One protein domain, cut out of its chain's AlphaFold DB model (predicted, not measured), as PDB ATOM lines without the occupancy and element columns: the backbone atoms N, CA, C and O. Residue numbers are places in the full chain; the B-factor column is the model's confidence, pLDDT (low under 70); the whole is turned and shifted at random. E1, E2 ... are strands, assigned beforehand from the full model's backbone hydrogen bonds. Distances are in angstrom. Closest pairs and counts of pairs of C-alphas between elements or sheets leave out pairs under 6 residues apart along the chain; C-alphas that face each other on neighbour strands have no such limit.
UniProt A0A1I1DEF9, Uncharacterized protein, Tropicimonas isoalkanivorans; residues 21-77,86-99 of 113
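AT A GLANCE: This is residues 21 to 77 and 86 to 99 of the 113 residues of an uncharacterized protein of Tropicimonas isoalkanivorans (UniProt A0A1I1DEF9). The strongly twisted sheet of E1, E6, E5 and E4, with E5 bent sharply, makes an incomplete ring together with the hairpin E2 and E3, which sits beside E4. The hairpin E7 and E8 forms a separate small piece on the E5 side. The printed part has 71 residues and eight named strands, E1 to E8 in chain order, with no named helix; it is all strand, and its sheets are antiparallel. It is compact, with a radius of gyration of the C-alphas of 12.0 A and spans of 33 by 29 by 18 A.

HOW THE PARTS SIT: E1, residues 21 to 25, is an edge strand beside E6, residues 69 to 74, with N 23 and O 71 2.9 A apart. E2, residues 30 to 33, and E3, residues 36 to 39, form a hairpin, with N 31 and O 38 at 2.9 A. E4, residues 48 to 50, is the other edge strand; the closest C-alphas of E2 and E4, Thr 33 and Leu 49, are 4.6 A apart. E5, residues 57 to 65, bends by 70 degrees at residue 61; it pairs with E4 over 57 to 59, N 58 to O 49 being 2.9 A, and with E6 over 60 to 65, N 64 to O 70 being 2.9 A. E4, E5 and E6 are a meander, each strand the antiparallel neighbour of the one before. E7, residues 87 to 89, and E8, residues 96 to 98, form a hairpin, with N 88 and O 97 at 2.8 A; E5 and E7 are near each other.

IN THESE COORDINATES: E1 begins at C-alpha 21 (16.328, -32.136, -31.247) and is 13.1 A long. E5 measures 21.1 A and E6 16.8 A. E8 ends at C-alpha 98 (1.507, -29.777, -30.966).

THE WHOLE: The C-alphas of Gly 55 and Gln 92, 34.5 A, are the farthest apart. Residues 78 to 85 are not printed, and C-alphas 77 and 86 are 19.7 A apart. No link printed whole is long. Residues 52 to 55, 75 to 77 and 86 to 99 have pLDDT under 70.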
ATOM      1  N   THR A  21      15.418 -32.328 -32.371       79.75
ATOM      2  CA  THR A  21      16.328 -32.136 -31.247       79.75
ATOM      3  C   THR A  21      15.994 -30.833 -30.525       79.75
ATOM      4  O   THR A  21      15.682 -29.818 -31.152       79.75
ATOM      5  N   VAL A  22      16.051 -30.859 -29.189       82.94
ATOM      6  CA  VAL A  22      15.997 -29.646 -28.365       82.94
ATOM      7  C   VAL A  22      17.417 -29.154 -28.122       82.94
ATOM      8  O   VAL A  22      18.236 -29.870 -27.545       82.94
ATOM      9  N   THR A  23      17.694 -27.916 -28.512       84.94
ATOM     10  CA  THR A  23      18.963 -27.236 -28.240       84.94
ATOM     11  C   THR A  23      18.741 -26.158 -27.186       84.94
ATOM     12  O   THR A  23      17.720 -25.468 -27.189       84.94
ATOM     13  N   THR A  24      19.682 -26.037 -26.250       89.12
ATOM     14  CA  THR A  24      19.625 -25.061 -25.156       89.12
ATOM     15  C   THR A  24      20.790 -24.090 -25.277       89.12
ATOM     16  O   THR A  24      21.921 -24.517 -25.482       89.12
ATOM     17  N   PHE A  25      20.497 -22.807 -25.102       90.12
ATOM     18  CA  PHE A  25      21.443 -21.698 -25.113       90.12
ATOM     19  C   PHE A  25      21.307 -20.882 -23.833       90.12
ATOM     20  O   PHE A  25      20.221 -20.795 -23.243       90.12
ATOM     21  N   LYS A  26      22.385 -20.224 -23.426       93.12
ATOM     22  CA  LYS A  26      22.316 -19.140 -22.448       93.12
ATOM     23  C   LYS A  26      21.664 -17.918 -23.081       93.12
ATOM     24  O   LYS A  26      21.621 -17.753 -24.297       93.12
ATOM     25  N   ARG A  27      21.108 -17.047 -22.240       87.94
ATOM     26  CA  ARG A  27      20.400 -15.849 -22.713       87.94
ATOM     27  C   ARG A  27      21.311 -14.885 -23.470       87.94
ATOM     28  O   ARG A  27      20.846 -14.232 -24.402       87.94
ATOM     29  N   ASP A  28      22.578 -14.846 -23.081       92.88
ATOM     30  CA  ASP A  28      23.582 -13.953 -23.654       92.88
ATOM     31  C   ASP A  28      24.340 -14.593 -24.827       92.88
ATOM     32  O   ASP A  28      25.197 -13.947 -25.428       92.88
ATOM     33  N   ASP A  29      24.006 -15.838 -25.187       93.06
ATOM     34  CA  ASP A  29      24.609 -16.497 -26.340       93.06
ATOM     35  C   ASP A  29      24.201 -15.789 -27.634       93.06
ATOM     36  O   ASP A  29      23.053 -15.367 -27.825       93.06
ATOM     37  N   VAL A  30      25.149 -15.721 -28.560       93.12
ATOM     38  CA  VAL A  30      24.917 -15.321 -29.946       93.12
ATOM     39  C   VAL A  30      25.015 -16.573 -30.803       93.12
ATOM     40  O   VAL A  30      25.956 -17.350 -30.668       93.12
ATOM     41  N   VAL A  31      24.025 -16.773 -31.669       90.81
ATOM     42  CA  VAL A  31      23.908 -17.960 -32.511       90.81
ATOM     43  C   VAL A  31      23.899 -17.586 -33.986       90.81
ATOM     44  O   VAL A  31      23.367 -16.542 -34.371       90.81
ATOM     45  N   ASP A  32      24.459 -18.461 -34.815       90.06
ATOM     46  CA  ASP A  32      24.460 -18.297 -36.265       90.06
ATOM     47  C   ASP A  32      23.136 -18.765 -36.873       90.06
ATOM     48  O   ASP A  32      22.714 -19.917 -36.711       90.06
ATOM     49  N   THR A  33      22.487 -17.859 -37.599       87.50
ATOM     50  CA  THR A  33      21.251 -18.117 -38.342       87.50
ATOM     51  C   THR A  33      21.434 -17.835 -39.834       87.50
ATOM     52  O   THR A  33      22.471 -17.315 -40.241       87.50
ATOM     53  N   GLU A  34      20.452 -18.186 -40.672       84.75
ATOM     54  CA  GLU A  34      20.433 -17.834 -42.112       84.75
ATOM     55  C   GLU A  34      20.678 -16.341 -42.348       84.75
ATOM     56  O   GLU A  34      21.465 -15.962 -43.210       84.75
ATOM     57  N   ASP A  35      20.055 -15.508 -41.516       81.50
ATOM     58  CA  ASP A  35      20.107 -14.050 -41.605       81.50
ATOM     59  C   ASP A  35      21.344 -13.451 -40.899       81.50
ATOM     60  O   ASP A  35      21.444 -12.233 -40.733       81.50
ATOM     61  N   GLY A  36      22.286 -14.296 -40.455       86.69
ATOM     62  CA  GLY A  36      23.504 -13.918 -39.735       86.69
ATOM     63  C   GLY A  36      23.461 -14.199 -38.228       86.69
ATOM     64  O   GLY A  36      22.615 -14.946 -37.729       86.69
ATOM     65  N   CYS A  37      24.404 -13.613 -37.486       90.25
ATOM     66  CA  CYS A  37      24.523 -13.810 -36.042       90.25
ATOM     67  C   CYS A  37      23.406 -13.068 -35.290       90.25
ATOM     68  O   CYS A  37      23.198 -11.865 -35.478       90.25
ATOM     69  N   LYS A  38      22.710 -13.761 -34.386       88.56
ATOM     70  CA  LYS A  38      21.589 -13.207 -33.618       88.56
ATOM     71  C   LYS A  38      21.665 -13.649 -32.155       88.56
ATOM     72  O   LYS A  38      21.972 -14.807 -31.895       88.56
ATOM     73  N   PRO A  39      21.345 -12.778 -31.181       91.44
ATOM     74  CA  PRO A  39      21.198 -13.198 -29.790       91.44
ATOM     75  C   PRO A  39      20.160 -14.317 -29.652       91.44
ATOM     76  O   PRO A  39      19.073 -14.209 -30.229       91.44
ATOM     77  N   ALA A  40      20.444 -15.339 -28.844       89.50
ATOM     78  CA  ALA A  40      19.566 -16.493 -28.645       89.50
ATOM     79  C   ALA A  40      18.157 -16.074 -28.189       89.50
ATOM     80  O   ALA A  40      17.152 -16.581 -28.679       89.50
ATOM     81  N   VAL A  41      18.056 -15.058 -27.326       89.25
ATOM     82  CA  VAL A  41      16.771 -14.490 -26.864       89.25
ATOM     83  C   VAL A  41      15.930 -13.837 -27.968       89.25
ATOM     84  O   VAL A  41      14.758 -13.539 -27.749       89.25
ATOM     85  N   ARG A  42      16.505 -13.582 -29.149       89.06
ATOM     86  CA  ARG A  42      15.803 -13.012 -30.308       89.06
ATOM     87  C   ARG A  42      15.402 -14.066 -31.340       89.06
ATOM     88  O   ARG A  42      14.819 -13.679 -32.357       89.06
ATOM     89  N   LEU A  43      15.704 -15.343 -31.098       86.12
ATOM     90  CA  LEU A  43      15.276 -16.447 -31.950       86.12
ATOM     91  C   LEU A  43      13.754 -16.549 -31.995       86.12
ATOM     92  O   LEU A  43      13.060 -16.291 -31.006       86.12
ATOM     93  N   ARG A  44      13.235 -16.940 -33.156       86.62
ATOM     94  CA  ARG A  44      11.801 -17.097 -33.401       86.62
ATOM     95  C   ARG A  44      11.506 -18.403 -34.130       86.62
ATOM     96  O   ARG A  44      12.353 -18.890 -34.877       86.62
ATOM     97  N   PRO A  45      10.289 -18.950 -33.978       84.88
ATOM     98  CA  PRO A  45       9.794 -19.955 -34.906       84.88
ATOM     99  C   PRO A  45       9.922 -19.456 -36.351       84.88
ATOM    100  O   PRO A  45       9.514 -18.336 -36.657       84.88
ATOM    101  N   GLY A  46      10.492 -20.283 -37.223       79.25
ATOM    102  CA  GLY A  46      10.788 -19.962 -38.618       79.25
ATOM    103  C   GLY A  46      12.232 -19.533 -38.882       79.25
ATOM    104  O   GLY A  46      12.704 -19.773 -39.992       79.25
ATOM    105  N   ASP A  47      12.945 -18.988 -37.885       86.44
ATOM    106  CA  ASP A  47      14.386 -18.729 -38.004       86.44
ATOM    107  C   ASP A  47      15.098 -20.062 -38.309       86.44
ATOM    108  O   ASP A  47      14.715 -21.115 -37.783       86.44
ATOM    109  N   ARG A  48      16.141 -20.044 -39.148       87.31
ATOM    110  CA  ARG A  48      16.956 -21.240 -39.385       87.31
ATOM    111  C   ARG A  48      18.273 -21.152 -38.649       87.31
ATOM    112  O   ARG A  48      19.023 -20.202 -38.840       87.31
ATOM    113  N   LEU A  49      18.550 -22.163 -37.840       87.19
ATOM    114  CA  LEU A  49      19.759 -22.254 -37.040       87.19
ATOM    115  C   LEU A  49      20.804 -23.104 -37.764       87.19
ATOM    116  O   LEU A  49      20.480 -24.186 -38.263       87.19
ATOM    117  N   ALA A  50      22.054 -22.647 -37.794       86.62
ATOM    118  CA  ALA A  50      23.173 -23.469 -38.236       86.62
ATOM    119  C   ALA A  50      23.508 -24.512 -37.156       86.62
ATOM    120  O   ALA A  50      23.874 -24.161 -36.035       86.62
ATOM    121  N   VAL A  51      23.384 -25.802 -37.483       75.31
ATOM    122  CA  VAL A  51      23.649 -26.896 -36.534       75.31
ATOM    123  C   VAL A  51      24.738 -27.805 -37.089       75.31
ATOM    124  O   VAL A  51      24.619 -28.324 -38.196       75.31
ATOM    125  N   GLY A  52      25.797 -28.034 -36.308       64.62
ATOM    126  CA  GLY A  52      26.752 -29.115 -36.569       64.62
ATOM    127  C   GLY A  52      27.736 -28.896 -37.725       64.62
ATOM    128  O   GLY A  52      28.063 -29.855 -38.415       64.62
ATOM    129  N   GLY A  53      28.218 -27.667 -37.952       54.28
ATOM    130  CA  GLY A  53      29.403 -27.362 -38.781       54.28
ATOM    131  C   GLY A  53      29.304 -27.624 -40.295       54.28
ATOM    132  O   GLY A  53      30.104 -27.090 -41.055       54.28
ATOM    133  N   ALA A  54      28.319 -28.389 -40.764       54.53
ATOM    134  CA  ALA A  54      28.204 -28.842 -42.152       54.53
ATOM    135  C   ALA A  54      27.267 -27.973 -43.015       54.53
ATOM    136  O   ALA A  54      26.602 -28.489 -43.910       54.53
ATOM    137  N   GLY A  55      27.137 -26.675 -42.714       61.19
ATOM    138  CA  GLY A  55      26.315 -25.728 -43.491       61.19
ATOM    139  C   GLY A  55      24.809 -26.041 -43.549       61.19
ATOM    140  O   GLY A  55      24.062 -25.340 -44.226       61.19
ATOM    141  N   SER A  56      24.346 -27.080 -42.850       72.56
ATOM    142  CA  SER A  56      22.940 -27.465 -42.795       72.56
ATOM    143  C   SER A  56      22.205 -26.576 -41.801       72.56
ATOM    144  O   SER A  56      22.553 -26.522 -40.618       72.56
ATOM    145  N   GLN A  57      21.189 -25.869 -42.292       81.19
ATOM    146  CA  GLN A  57      20.363 -25.005 -41.465       81.19
ATOM    147  C   GLN A  57      18.992 -25.616 -41.205       81.19
ATOM    148  O   GLN A  57      18.226 -25.915 -42.130       81.19
ATOM    149  N   GLN A  58      18.668 -25.770 -39.924       83.44
ATOM    150  CA  GLN A  58      17.433 -26.397 -39.474       83.44
ATOM    151  C   GLN A  58      16.418 -25.334 -39.043       83.44
ATOM    152  O   GLN A  58      16.784 -24.405 -38.319       83.44
ATOM    153  N   PRO A  59      15.147 -25.439 -39.470       83.44
ATOM    154  CA  PRO A  59      14.123 -24.497 -39.052       83.44
ATOM    155  C   PRO A  59      13.779 -24.699 -37.576       83.44
ATOM    156  O   PRO A  59      13.505 -25.815 -37.125       83.44
ATOM    157  N   ILE A  60      13.733 -23.591 -36.844       84.31
ATOM    158  CA  ILE A  60      13.219 -23.542 -35.483       84.31
ATOM    159  C   ILE A  60      11.699 -23.637 -35.549       84.31
ATOM    160  O   ILE A  60      11.040 -22.818 -36.186       84.31
ATOM    161  N   LEU A  61      11.121 -24.629 -34.878       81.06
ATOM    162  CA  LEU A  61       9.666 -24.785 -34.822       81.06
ATOM    163  C   LEU A  61       9.053 -24.141 -33.581       81.06
ATOM    164  O   LEU A  61       7.909 -23.695 -33.623       81.06
ATOM    165  N   TRP A  62       9.806 -24.063 -32.483       79.62
ATOM    166  CA  TRP A  62       9.399 -23.329 -31.290       79.62
ATOM    167  C   TRP A  62      10.597 -22.772 -30.530       79.62
ATOM    168  O   TRP A  62      11.717 -23.275 -30.646       79.62
ATOM    169  N   VAL A  63      10.322 -21.745 -29.726       83.75
ATOM    170  CA  VAL A  63      11.278 -21.099 -28.823       83.75
ATOM    171  C   VAL A  63      10.607 -20.878 -27.472       83.75
ATOM    172  O   VAL A  63       9.477 -20.393 -27.421       83.75
ATOM    173  N   ALA A  64      11.283 -21.230 -26.380       84.94
ATOM    174  CA  ALA A  64      10.885 -20.845 -25.029       84.94
ATOM    175  C   ALA A  64      12.033 -20.099 -24.371       84.94
ATOM    176  O   ALA A  64      13.186 -20.534 -24.390       84.94
ATOM    177  N   ILE A  65      11.679 -18.969 -23.775       85.81
ATOM    178  CA  ILE A  65      12.616 -18.058 -23.141       85.81
ATOM    179  C   ILE A  65      12.351 -18.116 -21.639       85.81
ATOM    180  O   ILE A  65      11.339 -17.608 -21.161       85.81
ATOM    181  N   GLY A  66      13.262 -18.753 -20.905       83.94
ATOM    182  CA  GLY A  66      13.250 -18.839 -19.445       83.94
ATOM    183  C   GLY A  66      14.600 -18.417 -18.871       83.94
ATOM    184  O   GLY A  66      15.221 -17.481 -19.373       83.94
ATOM    185  N   ALA A  67      15.073 -19.113 -17.834       85.25
ATOM    186  CA  ALA A  67      16.448 -18.944 -17.349       85.25
ATOM    187  C   ALA A  67      17.480 -19.231 -18.458       85.25
ATOM    188  O   ALA A  67      18.461 -18.509 -18.594       85.25
ATOM    189  N   ASP A  68      17.180 -20.220 -19.300       88.06
ATOM    190  CA  ASP A  68      17.875 -20.509 -20.550       88.06
ATOM    191  C   ASP A  68      16.910 -20.316 -21.734       88.06
ATOM    192  O   ASP A  68      15.681 -20.309 -21.568       88.06
ATOM    193  N   VAL A  69      17.459 -20.186 -22.940       85.81
ATOM    194  CA  VAL A  69      16.693 -20.219 -24.190       85.81
ATOM    195  C   VAL A  69      16.699 -21.648 -24.711       85.81
ATOM    196  O   VAL A  69      17.756 -22.233 -24.918       85.81
ATOM    197  N   ARG A  70      15.517 -22.220 -24.938       87.31
ATOM    198  CA  ARG A  70      15.378 -23.555 -25.530       87.31
ATOM    199  C   ARG A  70      14.688 -23.447 -26.874       87.31
ATOM    200  O   ARG A  70      13.689 -22.738 -26.997       87.31
ATOM    201  N   VAL A  71      15.213 -24.164 -27.856       85.38
ATOM    202  CA  VAL A  71      14.646 -24.252 -29.201       85.38
ATOM    203  C   VAL A  71      14.495 -25.704 -29.602       85.38
ATOM    204  O   VAL A  71      15.271 -26.553 -29.170       85.38
ATOM    205  N   PHE A  72      13.523 -25.984 -30.455       85.00
ATOM    206  CA  PHE A  72      13.393 -27.289 -31.091       85.00
ATOM    207  C   PHE A  72      13.507 -27.161 -32.587       85.00
ATOM    208  O   PHE A  72      12.859 -26.317 -33.216       85.00
ATOM    209  N   LEU A  73      14.326 -28.047 -33.120       81.94
ATOM    210  CA  LEU A  73      14.697 -28.110 -34.513       81.94
ATOM    211  C   LEU A  73      14.123 -29.401 -35.077       81.94
ATOM    212  O   LEU A  73      14.250 -30.460 -34.462       81.94
ATOM    213  N   ALA A  74      13.466 -29.307 -36.228       71.81
ATOM    214  CA  ALA A  74      12.965 -30.490 -36.909       71.81
ATOM    215  C   ALA A  74      14.128 -31.301 -37.492       71.81
ATOM    216  O   ALA A  74      15.006 -30.748 -38.158       71.81
ATOM    217  N   GLU A  75      14.101 -32.618 -37.310       66.69
ATOM    218  CA  GLU A  75      14.972 -33.525 -38.048       66.69
ATOM    219  C   GLU A  75      14.357 -33.816 -39.426       66.69
ATOM    220  O   GLU A  75      13.223 -34.284 -39.543       66.69
ATOM    221  N   GLY A  76      15.119 -33.537 -40.487       55.53
ATOM    222  CA  GLY A  76      14.731 -33.803 -41.875       55.53
ATOM    223  C   GLY A  76      14.047 -32.634 -42.599       55.53
ATOM    224  O   GLY A  76      13.849 -31.547 -42.058       55.53
ATOM    225  N   GLN A  77      13.711 -32.842 -43.879       47.53
ATOM    226  CA  GLN A  77      13.009 -31.847 -44.695       47.53
ATOM    227  C   GLN A  77      11.566 -31.671 -44.200       47.53
ATOM    228  O   GLN A  77      10.636 -32.313 -44.690       47.53
ATOM    229  N   VAL A  86       0.602 -23.965 -33.319       49.59
ATOM    230  CA  VAL A  86       0.520 -23.673 -31.885       49.59
ATOM    231  C   VAL A  86       0.761 -24.989 -31.148       49.59
ATOM    232  O   VAL A  86       0.137 -26.001 -31.448       49.59
ATOM    233  N   GLY A  87       1.704 -24.998 -30.211       55.94
ATOM    234  CA  GLY A  87       2.012 -26.163 -29.390       55.94
ATOM    235  C   GLY A  87       2.193 -25.763 -27.933       55.94
ATOM    236  O   GLY A  87       2.597 -24.640 -27.629       55.94
ATOM    237  N   ARG A  88       1.883 -26.683 -27.022       53.03
ATOM    238  CA  ARG A  88       2.085 -26.539 -25.579       53.03
ATOM    239  C   ARG A  88       3.224 -27.451 -25.144       53.03
ATOM    240  O   ARG A  88       3.283 -28.613 -25.531       53.03
ATOM    241  N   VAL A  89       4.124 -26.943 -24.310       47.84
ATOM    242  CA  VAL A  89       5.171 -27.764 -23.690       47.84
ATOM    243  C   VAL A  89       4.652 -28.282 -22.355       47.84
ATOM    244  O   VAL A  89       4.232 -27.501 -21.501       47.84
ATOM    245  N   SER A  90       4.681 -29.601 -22.160       49.38
ATOM    246  CA  SER A  90       4.369 -30.214 -20.868       49.38
ATOM    247  C   SER A  90       5.394 -29.771 -19.825       49.38
ATOM    248  O   SER A  90       6.584 -30.055 -19.960       49.38
ATOM    249  N   SER A  91       4.932 -29.134 -18.751       42.06
ATOM    250  CA  SER A  91       5.785 -28.725 -17.626       42.06
ATOM    251  C   SER A  91       6.390 -29.910 -16.863       42.06
ATOM    252  O   SER A  91       7.434 -29.760 -16.241       42.06
ATOM    253  N   GLN A  92       5.766 -31.090 -16.935       39.56
ATOM    254  CA  GLN A  92       6.221 -32.305 -16.250       39.56
ATOM    255  C   GLN A  92       7.257 -33.103 -17.040       39.56
ATOM    256  O   GLN A  92       8.131 -33.725 -16.448       39.56
ATOM    257  N   THR A  93       7.145 -33.133 -18.369       44.78
ATOM    258  CA  THR A  93       7.956 -34.041 -19.204       44.78
ATOM    259  C   THR A  93       8.853 -33.317 -20.199       44.78
ATOM    260  O   THR A  93       9.663 -33.957 -20.863       44.78
ATOM    261  N   GLY A  94       8.690 -31.999 -20.358       41.78
ATOM    262  CA  GLY A  94       9.382 -31.210 -21.379       41.78
ATOM    263  C   GLY A  94       8.968 -31.553 -22.812       41.78
ATOM    264  O   GLY A  94       9.505 -30.978 -23.756       41.78
ATOM    265  N   LYS A  95       8.017 -32.478 -22.995       46.78
ATOM    266  CA  LYS A  95       7.540 -32.887 -24.312       46.78
ATOM    267  C   LYS A  95       6.672 -31.792 -24.910       46.78
ATOM    268  O   LYS A  95       5.761 -31.273 -24.262       46.78
ATOM    269  N   LEU A  96       6.963 -31.475 -26.164       47.00
ATOM    270  CA  LEU A  96       6.151 -30.595 -26.980       47.00
ATOM    271  C   LEU A  96       4.922 -31.362 -27.469       47.00
ATOM    272  O   LEU A  96       5.039 -32.361 -28.178       47.00
ATOM    273  N   VAL A  97       3.747 -30.880 -27.091       56.53
ATOM    274  CA  VAL A  97       2.465 -31.319 -27.627       56.53
ATOM    275  C   VAL A  97       2.046 -30.278 -28.650       56.53
ATOM    276  O   VAL A  97       1.782 -29.131 -28.302       56.53
ATOM    277  N   MET A  98       2.027 -30.655 -29.923       55.41
ATOM    278  CA  MET A  98       1.507 -29.777 -30.966       55.41
ATOM    279  C   MET A  98      -0.019 -29.861 -30.955       55.41
ATOM    280  O   MET A  98      -0.566 -30.959 -31.085       55.41
ATOM    281  N   ASP A  99      -0.702 -28.720 -30.845       54.91
ATOM    282  CA  ASP A  99      -2.123 -28.660 -31.165       54.91
ATOM    283  C   ASP A  99      -2.194 -28.745 -32.692       54.91
ATOM    284  O   ASP A  99      -1.913 -27.779 -33.403       54.91
TER     285      ASP A  99